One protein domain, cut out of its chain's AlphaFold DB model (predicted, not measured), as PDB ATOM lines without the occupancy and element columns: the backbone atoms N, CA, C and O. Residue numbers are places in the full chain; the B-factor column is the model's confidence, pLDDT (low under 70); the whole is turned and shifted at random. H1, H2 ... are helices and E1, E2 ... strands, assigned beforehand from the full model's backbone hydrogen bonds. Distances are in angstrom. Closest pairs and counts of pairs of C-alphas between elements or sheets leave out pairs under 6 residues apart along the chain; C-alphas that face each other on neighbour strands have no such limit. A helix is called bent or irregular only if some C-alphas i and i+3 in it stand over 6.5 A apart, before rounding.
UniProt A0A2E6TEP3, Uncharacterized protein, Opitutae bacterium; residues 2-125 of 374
ATOM      1  N   LEU A   2     259.015 282.322 227.650       52.06
ATOM      2  CA  LEU A   2     259.297 283.662 227.099       52.06
ATOM      3  C   LEU A   2     260.634 283.761 226.336       52.06
ATOM      4  O   LEU A   2     260.661 284.379 225.282       52.06
ATOM      5  N   SER A   3     261.692 283.072 226.786       60.44
ATOM      6  CA  SER A   3     263.024 283.112 226.148       60.44
ATOM      7  C   SER A   3     263.071 282.630 224.690       60.44
ATOM      8  O   SER A   3     263.940 283.069 223.946       60.44
ATOM      9  N   ARG A   4     262.150 281.753 224.259       63.12
ATOM     10  CA  ARG A   4     262.087 281.271 222.861       63.12
ATOM     11  C   ARG A   4     261.590 282.358 221.916       63.12
ATOM     12  O   ARG A   4     262.142 282.565 220.844       63.12
ATOM     13  N   TRP A   5     260.567 283.085 222.355       70.19
ATOM     14  CA  TRP A   5     259.974 284.164 221.575       70.19
ATOM     15  C   TRP A   5     260.753 285.465 221.696       70.19
ATOM     16  O   TRP A   5     260.574 286.321 220.844       70.19
ATOM     17  N   THR A   6     261.638 285.628 222.687       72.94
ATOM     18  CA  THR A   6     262.491 286.821 222.816       72.94
ATOM     19  C   THR A   6     263.246 287.122 221.523       72.94
ATOM     20  O   THR A   6     263.248 288.272 221.086       72.94
ATOM     21  N   ASN A   7     263.805 286.099 220.868       70.25
ATOM     22  CA  ASN A   7     264.496 286.273 219.591       70.25
ATOM     23  C   ASN A   7     263.538 286.786 218.513       70.25
ATOM     24  O   ASN A   7     263.780 287.855 217.965       70.25
ATOM     25  N   TYR A   8     262.410 286.109 218.284       78.19
ATOM     26  CA  TYR A   8     261.410 286.554 217.308       78.19
ATOM     27  C   TYR A   8     260.846 287.951 217.618       78.19
ATOM     28  O   TYR A   8     260.690 288.775 216.723       78.19
ATOM     29  N   LEU A   9     260.551 288.252 218.882       81.25
ATOM     30  CA  LEU A   9     260.019 289.549 219.305       81.25
ATOM     31  C   LEU A   9     261.018 290.686 219.053       81.25
ATOM     32  O   LEU A   9     260.587 291.811 218.810       81.25
ATOM     33  N   THR A  10     262.319 290.384 219.071       80.56
ATOM     34  CA  THR A  10     263.397 291.358 218.853       80.56
ATOM     35  C   THR A  10     263.781 291.472 217.377       80.56
ATOM     36  O   THR A  10     263.867 292.578 216.854       80.56
ATOM     37  N   SER A  11     263.997 290.350 216.687       81.12
ATOM     38  CA  SER A  11     264.511 290.319 215.309       81.12
ATOM     39  C   SER A  11     263.422 290.234 214.242       81.12
ATOM     40  O   SER A  11     263.702 290.475 213.071       81.12
ATOM     41  N   ARG A  12     262.192 289.856 214.619       83.88
ATOM     42  CA  ARG A  12     261.093 289.486 213.704       83.88
ATOM     43  C   ARG A  12     261.457 288.365 212.725       83.88
ATOM     44  O   ARG A  12     260.797 288.210 211.702       83.88
ATOM     45  N   GLN A  13     262.461 287.554 213.059       80.06
ATOM     46  CA  GLN A  13     262.909 286.413 212.263       80.06
ATOM     47  C   GLN A  13     262.664 285.099 213.009       80.06
ATOM     48  O   GLN A  13     262.928 284.997 214.210       80.06
ATOM     49  N   LEU A  14     262.157 284.099 212.286       82.62
ATOM     50  CA  LEU A  14     262.077 282.715 212.752       82.62
ATOM     51  C   LEU A  14     263.402 282.006 212.476       82.62
ATOM     52  O   LEU A  14     264.065 282.298 211.481       82.62
ATOM     53  N   GLN A  15     263.774 281.065 213.342       83.06
ATOM     54  CA  GLN A  15     264.952 280.224 213.110       83.06
ATOM     55  C   GLN A  15     264.700 279.202 211.993       83.06
ATOM     56  O   GLN A  15     265.648 278.699 211.398       83.06
ATOM     57  N   ASN A  16     263.426 278.909 211.709       89.75
ATOM     58  CA  ASN A  16     262.966 277.829 210.846       89.75
ATOM     59  C   ASN A  16     263.546 276.480 211.291       89.75
ATOM     60  O   ASN A  16     263.991 275.669 210.479       89.75
ATOM     61  N   ARG A  17     263.561 276.244 212.608       91.44
ATOM     62  CA  ARG A  17     264.079 275.008 213.208       91.44
ATOM     63  C   ARG A  17     263.075 274.429 214.191       91.44
ATOM     64  O   ARG A  17     262.609 275.113 215.105       91.44
ATOM     65  N   ILE A  18     262.789 273.141 214.035       92.75
ATOM     66  CA  ILE A  18     261.880 272.386 214.899       92.75
ATOM     67  C   ILE A  18     262.660 271.251 215.550       92.75
ATOM     68  O   ILE A  18     263.250 270.440 214.847       92.75
ATOM     69  N   LEU A  19     262.644 271.174 216.880       91.69
ATOM     70  CA  LEU A  19     263.223 270.054 217.616       91.69
ATOM     71  C   LEU A  19     262.139 269.024 217.927       91.69
ATOM     72  O   LEU A  19     261.125 269.347 218.554       91.69
ATOM     73  N   VAL A  20     262.388 267.773 217.565       92.69
ATOM     74  CA  VAL A  20     261.528 266.646 217.914       92.69
ATOM     75  C   VAL A  20     262.339 265.625 218.700       92.69
ATOM     76  O   VAL A  20     263.232 264.965 218.180       92.69
ATOM     77  N   ASN A  21     262.030 265.500 219.987       90.69
ATOM     78  CA  ASN A  21     262.662 264.515 220.851       90.69
ATOM     79  C   ASN A  21     261.908 263.176 220.776       90.69
ATOM     80  O   ASN A  21     260.815 263.041 221.334       90.69
ATOM     81  N   LEU A  22     262.508 262.195 220.102       91.00
ATOM     82  CA  LEU A  22     261.989 260.838 219.920       91.00
ATOM     83  C   LEU A  22     262.582 259.839 220.927       91.00
ATOM     84  O   LEU A  22     262.655 258.646 220.648       91.00
ATOM     85  N   GLN A  23     262.979 260.304 222.115       83.06
ATOM     86  CA  GLN A  23     263.333 259.420 223.223       83.06
ATOM     87  C   GLN A  23     262.131 258.562 223.645       83.06
ATOM     88  O   GLN A  23     261.162 259.062 224.226       83.06
ATOM     89  N   SER A  24     262.218 257.265 223.358       83.75
ATOM     90  CA  SER A  24     261.260 256.240 223.775       83.75
ATOM     91  C   SER A  24     261.967 254.957 224.236       83.75
ATOM     92  O   SER A  24     263.064 254.622 223.771       83.75
ATOM     93  N   ASP A  25     261.297 254.219 225.124       77.62
ATOM     94  CA  ASP A  25     261.666 252.871 225.555       77.62
ATOM     95  C   ASP A  25     261.590 251.860 224.393       77.62
ATOM     96  O   ASP A  25     262.414 250.943 224.310       77.62
ATOM     97  N   GLY A  26     260.643 252.037 223.461       83.88
ATOM     98  CA  GLY A  26     260.382 251.124 222.348       83.88
ATOM     99  C   GLY A  26     260.397 251.801 220.978       83.88
ATOM    100  O   GLY A  26     259.829 252.869 220.782       83.88
ATOM    101  N   TRP A  27     260.970 251.126 219.980       91.38
ATOM    102  CA  TRP A  27     261.029 251.642 218.606       91.38
ATOM    103  C   TRP A  27     259.648 251.776 217.932       91.38
ATOM    104  O   TRP A  27     259.481 252.584 217.023       91.38
ATOM    105  N   GLY A  28     258.632 251.042 218.399       92.44
ATOM    106  CA  GLY A  28     257.262 251.139 217.876       92.44
ATOM    107  C   GLY A  28     256.634 252.529 218.043       92.44
ATOM    108  O   GLY A  28     255.848 252.949 217.194       92.44
ATOM    109  N   ASP A  29     257.026 253.276 219.079       92.56
ATOM    110  CA  ASP A  29     256.544 254.645 219.294       92.56
ATOM    111  C   ASP A  29     257.115 255.611 218.247       92.56
ATOM    112  O   ASP A  29     256.440 256.554 217.837       92.56
ATOM    113  N   ILE A  30     258.342 255.348 217.778       95.44
ATOM    114  CA  ILE A  30     259.008 256.120 216.721       95.44
ATOM    115  C   ILE A  30     258.294 255.888 215.388       95.44
ATOM    116  O   ILE A  30     257.972 256.848 214.695       95.44
ATOM    117  N   VAL A  31     257.939 254.636 215.080       96.56
ATOM    118  CA  VAL A  31     257.091 254.312 213.919       96.56
ATOM    119  C   VAL A  31     255.737 255.020 214.032       96.56
ATOM    120  O   VAL A  31     255.276 255.638 213.075       96.56
ATOM    121  N   CYS A  32     255.118 255.032 215.218       96.62
ATOM    122  CA  CYS A  32     253.869 255.765 215.449       96.62
ATOM    123  C   CYS A  32     253.991 257.288 215.263       96.62
ATOM    124  O   CYS A  32     252.970 257.940 215.040       96.62
ATOM    125  N   ALA A  33     255.200 257.850 215.342       96.38
ATOM    126  CA  ALA A  33     255.459 259.268 215.131       96.38
ATOM    127  C   ALA A  33     255.640 259.655 213.653       96.38
ATOM    128  O   ALA A  33     255.609 260.847 213.353       96.38
ATOM    129  N   LEU A  34     255.769 258.694 212.726       96.81
ATOM    130  CA  LEU A  34     255.975 258.978 211.298       96.81
ATOM    131  C   LEU A  34     254.919 259.919 210.698       96.81
ATOM    132  O   LEU A  34     255.328 260.941 210.147       96.81
ATOM    133  N   PRO A  35     253.597 259.691 210.873       97.44
ATOM    134  CA  PRO A  35     252.580 260.628 210.386       97.44
ATOM    135  C   PRO A  35     252.789 262.061 210.881       97.44
ATOM    136  O   PRO A  35     252.589 263.021 210.153       97.44
ATOM    137  N   THR A  36     253.215 262.212 212.136       96.38
ATOM    138  CA  THR A  36     253.437 263.526 212.752       96.38
ATOM    139  C   THR A  36     254.648 264.230 212.153       96.38
ATOM    140  O   THR A  36     254.606 265.432 211.915       96.38
ATOM    141  N   LEU A  37     255.735 263.495 211.915       96.25
ATOM    142  CA  LEU A  37     256.966 264.047 211.354       96.25
ATOM    143  C   LEU A  37     256.784 264.467 209.898       96.25
ATOM    144  O   LEU A  37     257.218 265.553 209.518       96.25
ATOM    145  N   LEU A  38     256.107 263.636 209.109       97.12
ATOM    146  CA  LEU A  38     255.812 263.941 207.717       97.12
ATOM    147  C   LEU A  38     254.845 265.136 207.604       97.12
ATOM    148  O   LEU A  38     255.116 266.052 206.831       97.12
ATOM    149  N   GLN A  39     253.814 265.219 208.457       97.19
ATOM    150  CA  GLN A  39     252.930 266.391 208.497       97.19
ATOM    151  C   GLN A  39     253.665 267.667 208.936       97.19
ATOM    152  O   GLN A  39     253.442 268.732 208.371       97.19
ATOM    153  N   LEU A  40     254.596 267.585 209.897       95.44
ATOM    154  CA  LEU A  40     255.421 268.738 210.287       95.44
ATOM    155  C   LEU A  40     256.252 269.277 209.116       95.44
ATOM    156  O   LEU A  40     256.441 270.488 209.010       95.44
ATOM    157  N   LEU A  41     256.761 268.396 208.253       95.69
ATOM    158  CA  LEU A  41     257.488 268.805 207.054       95.69
ATOM    159  C   LEU A  41     256.569 269.514 206.051       95.69
ATOM    160  O   LEU A  41     257.014 270.488 205.437       95.69
ATOM    161  N   GLU A  42     255.326 269.060 205.889       95.56
ATOM    162  CA  GLU A  42     254.326 269.699 205.021       95.56
ATOM    163  C   GLU A  42     253.871 271.063 205.560       95.56
ATOM    164  O   GLU A  42     253.941 272.059 204.841       95.56
ATOM    165  N   ASP A  43     253.492 271.132 206.838       94.88
ATOM    166  CA  ASP A  43     252.992 272.351 207.492       94.88
ATOM    167  C   ASP A  43     254.072 273.441 207.605       94.88
ATOM    168  O   ASP A  43     253.780 274.638 207.720       94.88
ATOM    169  N   HIS A  44     255.347 273.039 207.601       93.56
ATOM    170  CA  HIS A  44     256.496 273.924 207.769       93.56
ATOM    171  C   HIS A  44     257.537 273.718 206.653       93.56
ATOM    172  O   HIS A  44     258.640 273.232 206.915       93.56
ATOM    173  N   PRO A  45     257.248 274.134 205.403       94.12
ATOM    174  CA  PRO A  45     258.082 273.829 204.233       94.12
ATOM    175  C   PRO A  45     259.482 274.467 204.279       94.12
ATOM    176  O   PRO A  45     260.425 273.933 203.701       94.12
ATOM    177  N   ALA A  46     259.637 275.582 204.997       92.25
ATOM    178  CA  ALA A  46     260.920 276.263 205.181       92.25
ATOM    179  C   ALA A  46     261.728 275.741 206.383       92.25
ATOM    180  O   ALA A  46     262.881 276.135 206.551       92.25
ATOM    181  N   ALA A  47     261.133 274.903 207.240       92.75
ATOM    182  CA  ALA A  47     261.775 274.468 208.470       92.75
ATOM    183  C   ALA A  47     262.688 273.255 208.260       92.75
ATOM    184  O   ALA A  47     262.331 272.304 207.558       92.75
ATOM    185  N   LYS A  48     263.840 273.277 208.940       95.00
ATOM    186  CA  LYS A  48     264.666 272.100 209.218       95.00
ATOM    187  C   LYS A  48     264.149 271.430 210.492       95.00
ATOM    188  O   LYS A  48     263.945 272.096 211.512       95.00
ATOM    189  N   VAL A  49     263.946 270.120 210.449       95.06
ATOM    190  CA  VAL A  49     263.511 269.322 211.599       95.06
ATOM    191  C   VAL A  49     264.723 268.591 212.164       95.06
ATOM    192  O   VAL A  49     265.385 267.846 211.456       95.06
ATOM    193  N   VAL A  50     265.018 268.806 213.440       93.31
ATOM    194  CA  VAL A  50     266.105 268.139 214.161       93.31
ATOM    195  C   VAL A  50     265.497 267.064 215.055       93.31
ATOM    196  O   VAL A  50     264.668 267.372 215.915       93.31
ATOM    197  N   LEU A  51     265.879 265.807 214.848       93.44
ATOM    198  CA  LEU A  51     265.402 264.658 215.613       93.44
ATOM    199  C   LEU A  51     266.432 264.247 216.656       93.44
ATOM    200  O   LEU A  51     267.577 263.979 216.314       93.44
ATOM    201  N   LEU A  52     266.010 264.111 217.912       91.25
ATOM    202  CA  LEU A  52     266.802 263.403 218.921       91.25
ATOM    203  C   LEU A  52     266.331 261.952 218.972       91.25
ATOM    204  O   LEU A  52     265.217 261.692 219.431       91.25
ATOM    205  N   LEU A  53     267.156 261.023 218.495       91.50
ATOM    206  CA  LEU A  53     266.779 259.623 218.301       91.50
ATOM    207  C   LEU A  53     267.439 258.711 219.346       91.50
ATOM    208  O   LEU A  53     268.666 258.631 219.418       91.50
ATOM    209  N   SER A  54     266.631 257.991 220.138       88.81
ATOM    210  CA  SER A  54     267.127 257.022 221.138       88.81
ATOM    211  C   SER A  54     267.296 255.596 220.605       88.81
ATOM    212  O   SER A  54     267.855 254.750 221.299       88.81
ATOM    213  N   LYS A  55     266.803 255.312 219.393       90.88
ATOM    214  CA  LYS A  55     266.864 253.997 218.735       90.88
ATOM    215  C   LYS A  55     267.530 254.139 217.361       90.88
ATOM    216  O   LYS A  55     266.817 254.344 216.375       90.88
ATOM    217  N   PRO A  56     268.871 254.107 217.274       91.81
ATOM    218  CA  PRO A  56     269.598 254.306 216.017       91.81
ATOM    219  C   PRO A  56     269.156 253.360 214.893       91.81
ATOM    220  O   PRO A  56     269.142 253.745 213.731       91.81
ATOM    221  N   GLU A  57     268.698 252.155 215.235       92.25
ATOM    222  CA  GLU A  57     268.153 251.173 214.296       92.25
ATOM    223  C   GLU A  57     266.897 251.646 213.541       92.25
ATOM    224  O   GLU A  57     266.503 251.016 212.565       92.25
ATOM    225  N   THR A  58     266.264 252.745 213.971       95.31
ATOM    226  CA  THR A  58     265.113 253.372 213.295       95.31
ATOM    227  C   THR A  58     265.490 254.550 212.398       95.31
ATOM    228  O   THR A  58     264.608 255.145 211.786       95.31
ATOM    229  N   GLN A  59     266.777 254.900 212.299       95.00
ATOM    230  CA  GLN A  59     267.228 256.055 211.518       95.00
ATOM    231  C   GLN A  59     266.843 255.956 210.035       95.00
ATOM    232  O   GLN A  59     266.468 256.969 209.451       95.00
ATOM    233  N   PHE A  60     266.834 254.741 209.474       95.50
ATOM    234  CA  PHE A  60     266.455 254.471 208.082       95.50
ATOM    235  C   PHE A  60     265.086 255.051 207.692       95.50
ATOM    236  O   PHE A  60     264.848 255.357 206.530       95.50
ATOM    237  N   LEU A  61     264.192 255.263 208.666       96.62
ATOM    238  CA  LEU A  61     262.899 255.908 208.456       96.62
ATOM    239  C   LEU A  61     263.009 257.371 207.997       96.62
ATOM    240  O   LEU A  61     262.011 257.944 207.565       96.62
ATOM    241  N   PHE A  62     264.176 257.998 208.138       95.81
ATOM    242  CA  PHE A  62     264.373 259.429 207.923       95.81
ATOM    243  C   PHE A  62     265.467 259.758 206.905       95.81
ATOM    244  O   PHE A  62     265.585 260.923 206.535       95.81
ATOM    245  N   ASP A  63     266.239 258.771 206.439       93.69
ATOM    246  CA  ASP A  63     267.415 258.994 205.584       93.69
ATOM    247  C   ASP A  63     267.062 259.676 204.246       93.69
ATOM    248  O   ASP A  63     267.825 260.497 203.738       93.69
ATOM    249  N   GLU A  64     265.872 259.408 203.703       92.75
ATOM    250  CA  GLU A  64     265.380 260.004 202.450       92.75
ATOM    251  C   GLU A  64     264.710 261.378 202.629       92.75
ATOM    252  O   GLU A  64     264.243 261.980 201.661       92.75
ATOM    253  N   LEU A  65     264.642 261.905 203.858       95.50
ATOM    254  CA  LEU A  65     263.975 263.171 204.165       95.50
ATOM    255  C   LEU A  65     265.018 264.293 204.329       95.50
ATOM    256  O   LEU A  65     265.497 264.532 205.435       95.50
ATOM    257  N   PRO A  66     265.339 265.076 203.276       93.56
ATOM    258  CA  PRO A  66     266.509 265.970 203.258       93.56
ATOM    259  C   PRO A  66     266.437 267.139 204.252       93.56
ATOM    260  O   PRO A  66     267.443 267.788 204.535       93.56
ATOM    261  N   ARG A  67     265.241 267.450 204.766       96.00
ATOM    262  CA  ARG A  67     265.026 268.494 205.781       96.00
ATOM    263  C   ARG A  67     265.078 267.957 207.209       96.00
ATOM    264  O   ARG A  67     264.924 268.748 208.143       96.00
ATOM    265  N   ILE A  68     265.286 266.655 207.381       95.81
ATOM    266  CA  ILE A  68     265.485 266.024 208.674       95.81
ATOM    267  C   ILE A  68     266.982 265.886 208.952       95.81
ATOM    268  O   ILE A  68     267.742 265.348 208.159       95.81
ATOM    269  N   GLU A  69     267.400 266.367 210.115       93.88
ATOM    270  CA  GLU A  69     268.707 266.099 210.704       93.88
ATOM    271  C   GLU A  69     268.510 265.193 211.912       93.88
ATOM    272  O   GLU A  69     267.806 265.554 212.855       93.88
ATOM    273  N   VAL A  70     269.115 264.010 211.882       92.75
ATOM    274  CA  VAL A  70     269.067 263.058 212.992       92.75
ATOM    275  C   VAL A  70     270.288 263.267 213.878       92.75
ATOM    276  O   VAL A  70     271.413 263.299 213.394       92.75
ATOM    277  N   ILE A  71     270.055 263.395 215.181       88.81
ATOM    278  CA  ILE A  71     271.079 263.417 216.222       88.81
ATOM    279  C   ILE A  71     270.809 262.234 217.146       88.81
ATOM    280  O   ILE A  71     269.777 262.161 217.821       88.81
ATOM    281  N   THR A  72     271.749 261.300 217.204       83.88
ATOM    282  CA  THR A  72     271.670 260.157 218.119       83.88
ATOM    283  C   THR A  72     272.103 260.550 219.537       83.88
ATOM    284  O   THR A  72     272.853 261.509 219.741       83.88
ATOM    285  N   GLU A  73     271.667 259.805 220.561       71.69
ATOM    286  CA  GLU A  73     272.082 260.074 221.953       71.69
ATOM    287  C   GLU A  73     273.608 260.081 222.135       71.69
ATOM    288  O   GLU A  73     274.150 260.937 222.841       71.69
ATOM    289  N   ASN A  74     274.309 259.184 221.438       67.88
ATOM    290  CA  ASN A  74     275.767 259.100 221.467       67.88
ATOM    291  C   ASN A  74     276.431 260.374 220.926       67.88
ATOM    292  O   ASN A  74     277.428 260.834 221.483       67.88
ATOM    293  N   GLU A  75     275.890 260.963 219.861       66.94
ATOM    294  CA  GLU A  75     276.398 262.210 219.279       66.94
ATOM    295  C   GLU A  75     276.099 263.410 220.172       66.94
ATOM    296  O   GLU A  75     276.971 264.255 220.383       66.94
ATOM    297  N   ARG A  76     274.905 263.455 220.771       67.06
ATOM    298  CA  ARG A  76     274.515 264.509 221.714       67.06
ATOM    299  C   ARG A  76     275.437 264.560 222.934       67.06
ATOM    300  O   ARG A  76     275.846 265.643 223.346       67.06
ATOM    301  N   MET A  77     275.786 263.403 223.500       59.66
ATOM    302  CA  MET A  77     276.712 263.333 224.635       59.66
ATOM    303  C   MET A  77     278.141 263.738 224.255       59.66
ATOM    304  O   MET A  77     278.790 264.447 225.019       59.66
ATOM    305  N   LYS A  78     278.623 263.324 223.076       54.97
ATOM    306  CA  LYS A  78     279.986 263.626 222.596       54.97
ATOM    307  C   LYS A  78     280.208 265.096 222.252       54.97
ATOM    308  O   LYS A  78     281.331 265.578 222.328       54.97
ATOM    309  N   SER A  79     279.158 265.793 221.843       52.53
ATOM    310  CA  SER A  79     279.243 267.162 221.331       52.53
ATOM    311  C   SER A  79     278.996 268.237 222.391       52.53
ATOM    312  O   SER A  79     279.080 269.419 222.068       52.53
ATOM    313  N   HIS A  80     278.666 267.857 223.636       50.75
ATOM    314  CA  HIS A  80     278.119 268.777 224.642       50.75
ATOM    315  C   HIS A  80     277.007 269.667 224.062       50.75
ATOM    316  O   HIS A  80     276.882 270.829 224.451       50.75
ATOM    317  N   LEU A  81     276.212 269.138 223.115       50.44
ATOM    318  CA  LEU A  81     275.072 269.841 222.534       50.44
ATOM    319  C   LEU A  81     273.993 270.010 223.613       50.44
ATOM    320  O   LEU A  81     272.987 269.300 223.675       50.44
ATOM    321  N   GLU A  82     274.193 271.011 224.461       50.62
ATOM    322  CA  GLU A  82     273.130 271.802 225.049       50.62
ATOM    323  C   GLU A  82     272.573 272.685 223.940       50.62
ATOM    324  O   GLU A  82     272.748 273.903 223.920       50.62
ATOM    325  N   GLU A  83     271.917 272.069 222.958       55.31
ATOM    326  CA  GLU A  83     271.070 272.825 222.056       55.31
ATOM    327  C   GLU A  83     269.945 273.410 222.915       55.31
ATOM    328  O   GLU A  83     268.944 272.762 223.238       55.31
ATOM    329  N   SER A  84     270.190 274.625 223.414       61.31
ATOM    330  CA  SER A  84     269.250 275.332 224.260       61.31
ATOM    331  C   SER A  84     267.955 275.397 223.486       61.31
ATOM    332  O   SER A  84     267.916 275.891 222.366       61.31
ATOM    333  N   SER A  85     266.865 274.947 224.097       64.88
ATOM    334  CA  SER A  85     265.556 274.934 223.444       64.88
ATOM    335  C   SER A  85     265.064 276.315 222.960       64.88
ATOM    336  O   SER A  85     263.968 276.403 222.416       64.88
ATOM    337  N   SER A  86     265.825 277.390 223.205       69.56
ATOM    338  CA  SER A  86     265.683 278.730 222.628       69.56
ATOM    339  C   SER A  86     266.177 278.879 221.183       69.56
ATOM    340  O   SER A  86     265.822 279.872 220.561       69.56
ATOM    341  N   SER A  87     266.968 277.946 220.640       77.88
ATOM    342  CA  SER A  87     267.392 277.940 219.226       77.88
ATOM    343  C   SER A  87     266.344 277.345 218.276       77.88
ATOM    344  O   SER A  87     266.548 277.328 217.064       77.88
ATOM    345  N   PHE A  88     265.223 276.869 218.822       85.31
ATOM    346  CA  PHE A  88     264.139 276.236 218.086       85.31
ATOM    347  C   PHE A  88     262.841 277.014 218.251       85.31
ATOM    348  O   PHE A  88     262.448 277.358 219.370       85.31
ATOM    349  N   ASP A  89     262.130 277.212 217.143       86.00
ATOM    350  CA  ASP A  89     260.818 277.863 217.153       86.00
ATOM    351  C   ASP A  89     259.769 276.943 217.799       86.00
ATOM    352  O   ASP A  89     258.839 277.396 218.472       86.00
ATOM    353  N   ARG A  90     259.939 275.623 217.637       86.88
ATOM    354  CA  ARG A  90     259.059 274.590 218.196       86.88
ATOM    355  C   ARG A  90     259.862 273.445 218.794       86.88
ATOM    356  O   ARG A  90     260.894 273.048 218.264       86.88
ATOM    357  N   VAL A  91     259.355 272.906 219.904       86.44
ATOM    358  CA  VAL A  91     259.923 271.721 220.557       86.44
ATOM    359  C   VAL A  91     258.800 270.788 220.968       86.44
ATOM    360  O   VAL A  91     257.952 271.165 221.781       86.44
ATOM    361  N   PHE A  92     258.844 269.568 220.456       87.38
ATOM    362  CA  PHE A  92     257.939 268.476 220.791       87.38
ATOM    363  C   PHE A  92     258.753 267.280 221.323       87.38
ATOM    364  O   PHE A  92     259.935 267.143 221.021       87.38
ATOM    365  N   SER A  93     258.157 266.454 222.191       88.12
ATOM    366  CA  SER A  93     258.840 265.322 222.827       88.12
ATOM    367  C   SER A  93     257.888 264.167 223.115       88.12
ATOM    368  O   SER A  93     256.843 264.384 223.739       88.12
ATOM    369  N   LEU A  94     258.300 262.937 222.783       85.50
ATOM    370  CA  LEU A  94     257.572 261.712 223.136       85.50
ATOM    371  C   LEU A  94     257.463 261.497 224.652       85.50
ATOM    372  O   LEU A  94     256.508 260.887 225.132       85.50
ATOM    373  N   SER A  95     258.368 262.079 225.444       80.19
ATOM    374  CA  SER A  95     258.296 262.005 226.912       80.19
ATOM    375  C   SER A  95     257.012 262.611 227.503       80.19
ATOM    376  O   SER A  95     256.626 262.264 228.624       80.19
ATOM    377  N   ARG A  96     256.333 263.487 226.746       77.81
ATOM    378  CA  ARG A  96     255.075 264.146 227.130       77.81
ATOM    379  C   ARG A  96     253.821 263.371 226.723       77.81
ATOM    380  O   ARG A  96     252.724 263.808 227.058       77.81
ATOM    381  N   ILE A  97     253.967 262.236 226.041       85.81
ATOM    382  CA  ILE A  97     252.838 261.403 225.633       85.81
ATOM    383  C   ILE A  97     252.236 260.697 226.846       85.81
ATOM    384  O   ILE A  97     252.936 260.113 227.684       85.81
ATOM    385  N   ASN A  98     250.907 260.750 226.932       86.25
ATOM    386  CA  ASN A  98     250.140 260.026 227.931       86.25
ATOM    387  C   ASN A  98     249.857 258.602 227.441       86.25
ATOM    388  O   ASN A  98     248.783 258.312 226.921       86.25
ATOM    389  N   TYR A  99     250.810 257.695 227.638       83.94
ATOM    390  CA  TYR A  99     250.662 256.304 227.203       83.94
ATOM    391  C   TYR A  99     249.453 255.576 227.812       83.94
ATOM    392  O   TYR A  99     248.951 254.640 227.193       83.94
ATOM    393  N   ASN A 100     248.935 256.039 228.952       83.38
ATOM    394  CA  ASN A 100     247.738 255.485 229.591       83.38
ATOM    395  C   ASN A 100     246.444 255.889 228.889       83.38
ATOM    396  O   ASN A 100     245.393 255.321 229.161       83.38
ATOM    397  N   SER A 101     246.481 256.887 228.013       87.19
ATOM    398  CA  SER A 101     245.303 257.270 227.251       87.19
ATOM    399  C   SER A 101     244.845 256.117 226.361       87.19
ATOM    400  O   SER A 101     245.633 255.335 225.826       87.19
ATOM    401  N   THR A 102     243.533 256.026 226.209       87.94
ATOM    402  CA  THR A 102     242.853 254.984 225.440       87.94
ATOM    403  C   THR A 102     242.642 255.394 223.983       87.94
ATOM    404  O   THR A 102     242.114 254.611 223.197       87.94
ATOM    405  N   ILE A 103     243.091 256.605 223.625       90.19
ATOM    406  CA  ILE A 103     243.167 257.131 222.262       90.19
ATOM    407  C   ILE A 103     244.344 256.473 221.541       90.19
ATOM    408  O   ILE A 103     245.411 256.286 222.125       90.19
ATOM    409  N   TYR A 104     244.177 256.176 220.253       94.81
ATOM    410  CA  TYR A 104     245.249 255.650 219.415       94.81
ATOM    411  C   TYR A 104     246.536 256.488 219.524       94.81
ATOM    412  O   TYR A 104     246.511 257.709 219.340       94.81
ATOM    413  N   LEU A 105     247.657 255.823 219.815       94.00
ATOM    414  CA  LEU A 105     248.945 256.449 220.122       94.00
ATOM    415  C   LEU A 105     249.392 257.480 219.072       94.00
ATOM    416  O   LEU A 105     249.720 258.605 219.440       94.00
ATOM    417  N   GLY A 106     249.335 257.151 217.778       95.44
ATOM    418  CA  GLY A 106     249.756 258.071 216.712       95.44
ATOM    419  C   GLY A 106     248.957 259.382 216.685       95.44
ATOM    420  O   GLY A 106     249.524 260.451 216.475       95.44
ATOM    421  N   ARG A 107     247.658 259.341 217.019       95.88
ATOM    422  CA  ARG A 107     246.829 260.557 217.143       95.88
ATOM    423  C   ARG A 107     247.228 261.403 218.346       95.88
ATOM    424  O   ARG A 107     247.172 262.625 218.274       95.88
ATOM    425  N   GLN A 108     247.639 260.776 219.447       93.81
ATOM    426  CA  GLN A 108     248.140 261.509 220.612       93.81
ATOM    427  C   GLN A 108     249.471 262.202 220.316       93.81
ATOM    428  O   GLN A 108     249.689 263.331 220.756       93.81
ATOM    429  N   ILE A 109     250.346 261.529 219.566       95.12
ATOM    430  CA  ILE A 109     251.622 262.085 219.112       95.12
ATOM    431  C   ILE A 109     251.366 263.314 218.230       95.12
ATOM    432  O   ILE A 109     251.855 264.397 218.559       95.12
ATOM    433  N   ALA A 110     250.504 263.185 217.217       95.25
ATOM    434  CA  ALA A 110     250.126 264.289 216.333       95.25
ATOM    435  C   ALA A 110     249.505 265.467 217.103       95.25
ATOM    436  O   ALA A 110     249.939 266.609 216.959       95.25
ATOM    437  N   ALA A 111     248.571 265.185 218.018       93.06
ATOM    438  CA  ALA A 111     247.944 266.207 218.855       93.06
ATOM    439  C   ALA A 111     248.954 266.947 219.749       93.06
ATOM    440  O   ALA A 111     248.833 268.153 219.955       93.06
ATOM    441  N   THR A 112     249.976 266.252 220.259       89.62
ATOM    442  CA  THR A 112     251.026 266.863 221.093       89.62
ATOM    443  C   THR A 112     251.962 267.754 220.268       89.62
ATOM    444  O   THR A 112     252.477 268.746 220.786       89.62
ATOM    445  N   ALA A 113     252.171 267.424 218.992       91.06
ATOM    446  CA  ALA A 113     252.910 268.257 218.044       91.06
ATOM    447  C   ALA A 113     252.056 269.384 217.427       91.06
ATOM    448  O   ALA A 113     252.610 270.321 216.852       91.06
ATOM    449  N   GLY A 114     250.729 269.325 217.589       92.50
ATOM    450  CA  GLY A 114     249.789 270.307 217.052       92.50
ATOM    451  C   GLY A 114     249.604 270.203 215.538       92.50
ATOM    452  O   GLY A 114     249.430 271.235 214.897       92.50
ATOM    453  N   VAL A 115     249.671 268.988 214.991       94.94
ATOM    454  CA  VAL A 115     249.492 268.699 213.560       94.94
ATOM    455  C   VAL A 115     248.351 267.710 213.339       94.94
ATOM    456  O   VAL A 115     247.938 266.999 214.263       94.94
ATOM    457  N   GLU A 116     247.838 267.656 212.113       95.88
ATOM    458  CA  GLU A 116     246.858 266.646 211.722       95.88
ATOM    459  C   GLU A 116     247.503 265.252 211.634       95.88
ATOM    460  O   GLU A 116     248.681 265.096 211.321       95.88
ATOM    461  N   PHE A 117     246.737 264.210 211.955       96.69
ATOM    462  CA  PHE A 117     247.216 262.834 211.870       96.69
ATOM    463  C   PHE A 117     246.898 262.236 210.493       96.69
ATOM    464  O   PHE A 117     245.746 261.885 210.240       96.69
ATOM    465  N   GLN A 118     247.923 262.048 209.654       94.81
ATOM    466  CA  GLN A 118     247.797 261.480 208.304       94.81
ATOM    467  C   GLN A 118     248.485 260.110 208.182       94.81
ATOM    468  O   GLN A 118     249.676 260.002 207.889       94.81
ATOM    469  N   ALA A 119     247.739 259.024 208.406       95.44
ATOM    470  CA  ALA A 119     248.298 257.667 208.354       95.44
ATOM    471  C   ALA A 119     248.730 257.222 206.947       95.44
ATOM    472  O   ALA A 119     249.731 256.525 206.810       95.44
ATOM    473  N   GLU A 120     247.988 257.621 205.910       95.69
ATOM    474  CA  GLU A 120     248.247 257.208 204.522       95.69
ATOM    475  C   GLU A 120     249.631 257.667 204.038       95.69
ATOM    476  O   GLU A 120     250.331 256.934 203.342       95.69
ATOM    477  N   GLN A 121     250.054 258.861 204.458       94.81
ATOM    478  CA  GLN A 121     251.363 259.418 204.128       94.81
ATOM    479  C   GLN A 121     252.499 258.561 204.706       94.81
ATOM    480  O   GLN A 121     253.466 258.265 204.008       94.81
ATOM    481  N   ALA A 122     252.355 258.097 205.954       96.25
ATOM    482  CA  ALA A 122     253.321 257.190 206.568       96.25
ATOM    483  C   ALA A 122     253.350 255.818 205.882       96.25
ATOM    484  O   ALA A 122     254.429 255.259 205.715       96.25
ATOM    485  N   GLY A 123     252.199 255.302 205.436       96.94
ATOM    486  CA  GLY A 123     252.135 254.073 204.640       96.94
ATOM    487  C   GLY A 123     252.920 254.189 203.332       96.94
ATOM    488  O   GLY A 123     253.803 253.378 203.073       96.94
ATOM    489  N   LYS A 124     252.679 255.251 202.549       97.00
ATOM    490  CA  LYS A 124     253.422 255.528 201.301       97.00
ATOM    491  C   LYS A 124     254.928 255.661 201.534       97.00
ATOM    492  O   LYS A 124     255.714 255.146 200.747       97.00
ATOM    493  N   HIS A 125     255.314 256.330 202.618       97.25
ATOM    494  CA  HIS A 125     256.715 256.494 203.006       97.25
ATOM    495  C   HIS A 125     257.380 255.157 203.357       97.25
ATOM    496  O   HIS A 125     258.469 254.861 202.873       97.25
TER     497      HIS A 125
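This is residues 2 to 125 of the 374 residues of an uncharacterized protein of Opitutae bacterium (UniProt A0A2E6TEP3). A twisted sheet of four parallel strands has H2 and H5 packed over one face, and H6 crosses H2 on the side away from the sheet. H1 lies out at one end of the model and touches no other helix, while H3 and H4 only graze the sheet and a long link leads from H4 back to E4. The printed part has 124 residues with six named helices and four named strands, in the order H1 E1 H2 E2 H3 E3 H4 E4 H5 H6; the sheet's order is E3 E2 E1 E4, and the class is mixed, helices and strands. The whole is compact, with a radius of gyration of the C-alphas of 14.5 A and spans of 41 by 33 by 31 A.

The sheet holds E1, residues 17 to 22, 15.8 A long from first to last C-alpha; E2, residues 48 to 53, 15.6 A; E3, residues 68 to 72, 12.7 A; and E4, residues 90 to 93, 10.4 A. E1 begins with C-alpha 17 at (264.079, 275.008, 213.208). H2, residues 27 to 43, is the longest helix at 24.8 A. H5, residues 105 to 113, is 12.6 A long, and H6, residues 119 to 125, is 10.0 A long and ends with C-alpha 125 at (256.715, 256.494, 203.006). H1, residues 2 to 11, is 14.5 A long and begins with C-alpha 2 at (259.297, 283.662, 227.099). H3, residues 56 to 61, is 10.2 A long, and H4, residues 73 to 78, is 8.7 A long.

E1 and E2 are inner strands and parallel neighbours at 19 degrees, with N 20 and O 50 2.8 A apart, within hydrogen-bond range. The edge strand E4 is parallel to E1 at 4 degrees, with N 19 and O 90 at 2.9 A. The edge strand E3 is parallel to E2 at 25 degrees, with N 51 and O 69 at 2.8 A. The sheet makes two layers with H2 and H5, helices on one face of it. H2 is over E2 and E1 at a height of 9.6 A over the sheet and runs along the strands, at 6 degrees to E2 on the local plane. H2 has a kink of 35 degrees near residue 35 and is irregular, with C-alphas 32 and 35 7.1 A apart; H3 is irregular too, with C-alphas 57 and 60 7.2 A apart. E1, H2, E2 and E2, H3, E3 are strand-helix-strand units, a helix between two parallel neighbour strands, each with a right-handed crossover. E3, H4, E4 is a split unit, with E2 and E1 between its strands, and its crossover is right-handed. With its residues 29 to 36 alone, H2 touches H5, the same way at a steep tilt of 42 degrees; the closest C-alphas, of Cys 32 and Gly 106, are 4.9 A apart. With its residues 34 to 38 alone, H2 touches H6, about perpendicular at 87 degrees; the closest C-alphas, of Pro 35 and Ala 122, are 5.2 A apart. H3 grazes the sheet with residues 56 to 59, and H4 with residues 73 to 76. H1 is not on the sheet. Each O i to N i+4 pair is within hydrogen-bond range in H4, H5 and H6; the counts are 4 of 6 in H1, 11 of 13 in H2 and 0 of 2 in H3, where 2 of 3 O i to N i+3 pairs are within range.

The two C-alphas farthest apart, of Ser 11 and Thr 102, are 42.7 A apart. The printed part has no cut. The links from H4 to E4 and from E4 to H5 are long, with 11 residues each. The mean pLDDT of the printed part is 86.4, and residues 2 to 4 and 74 to 86 are under 70.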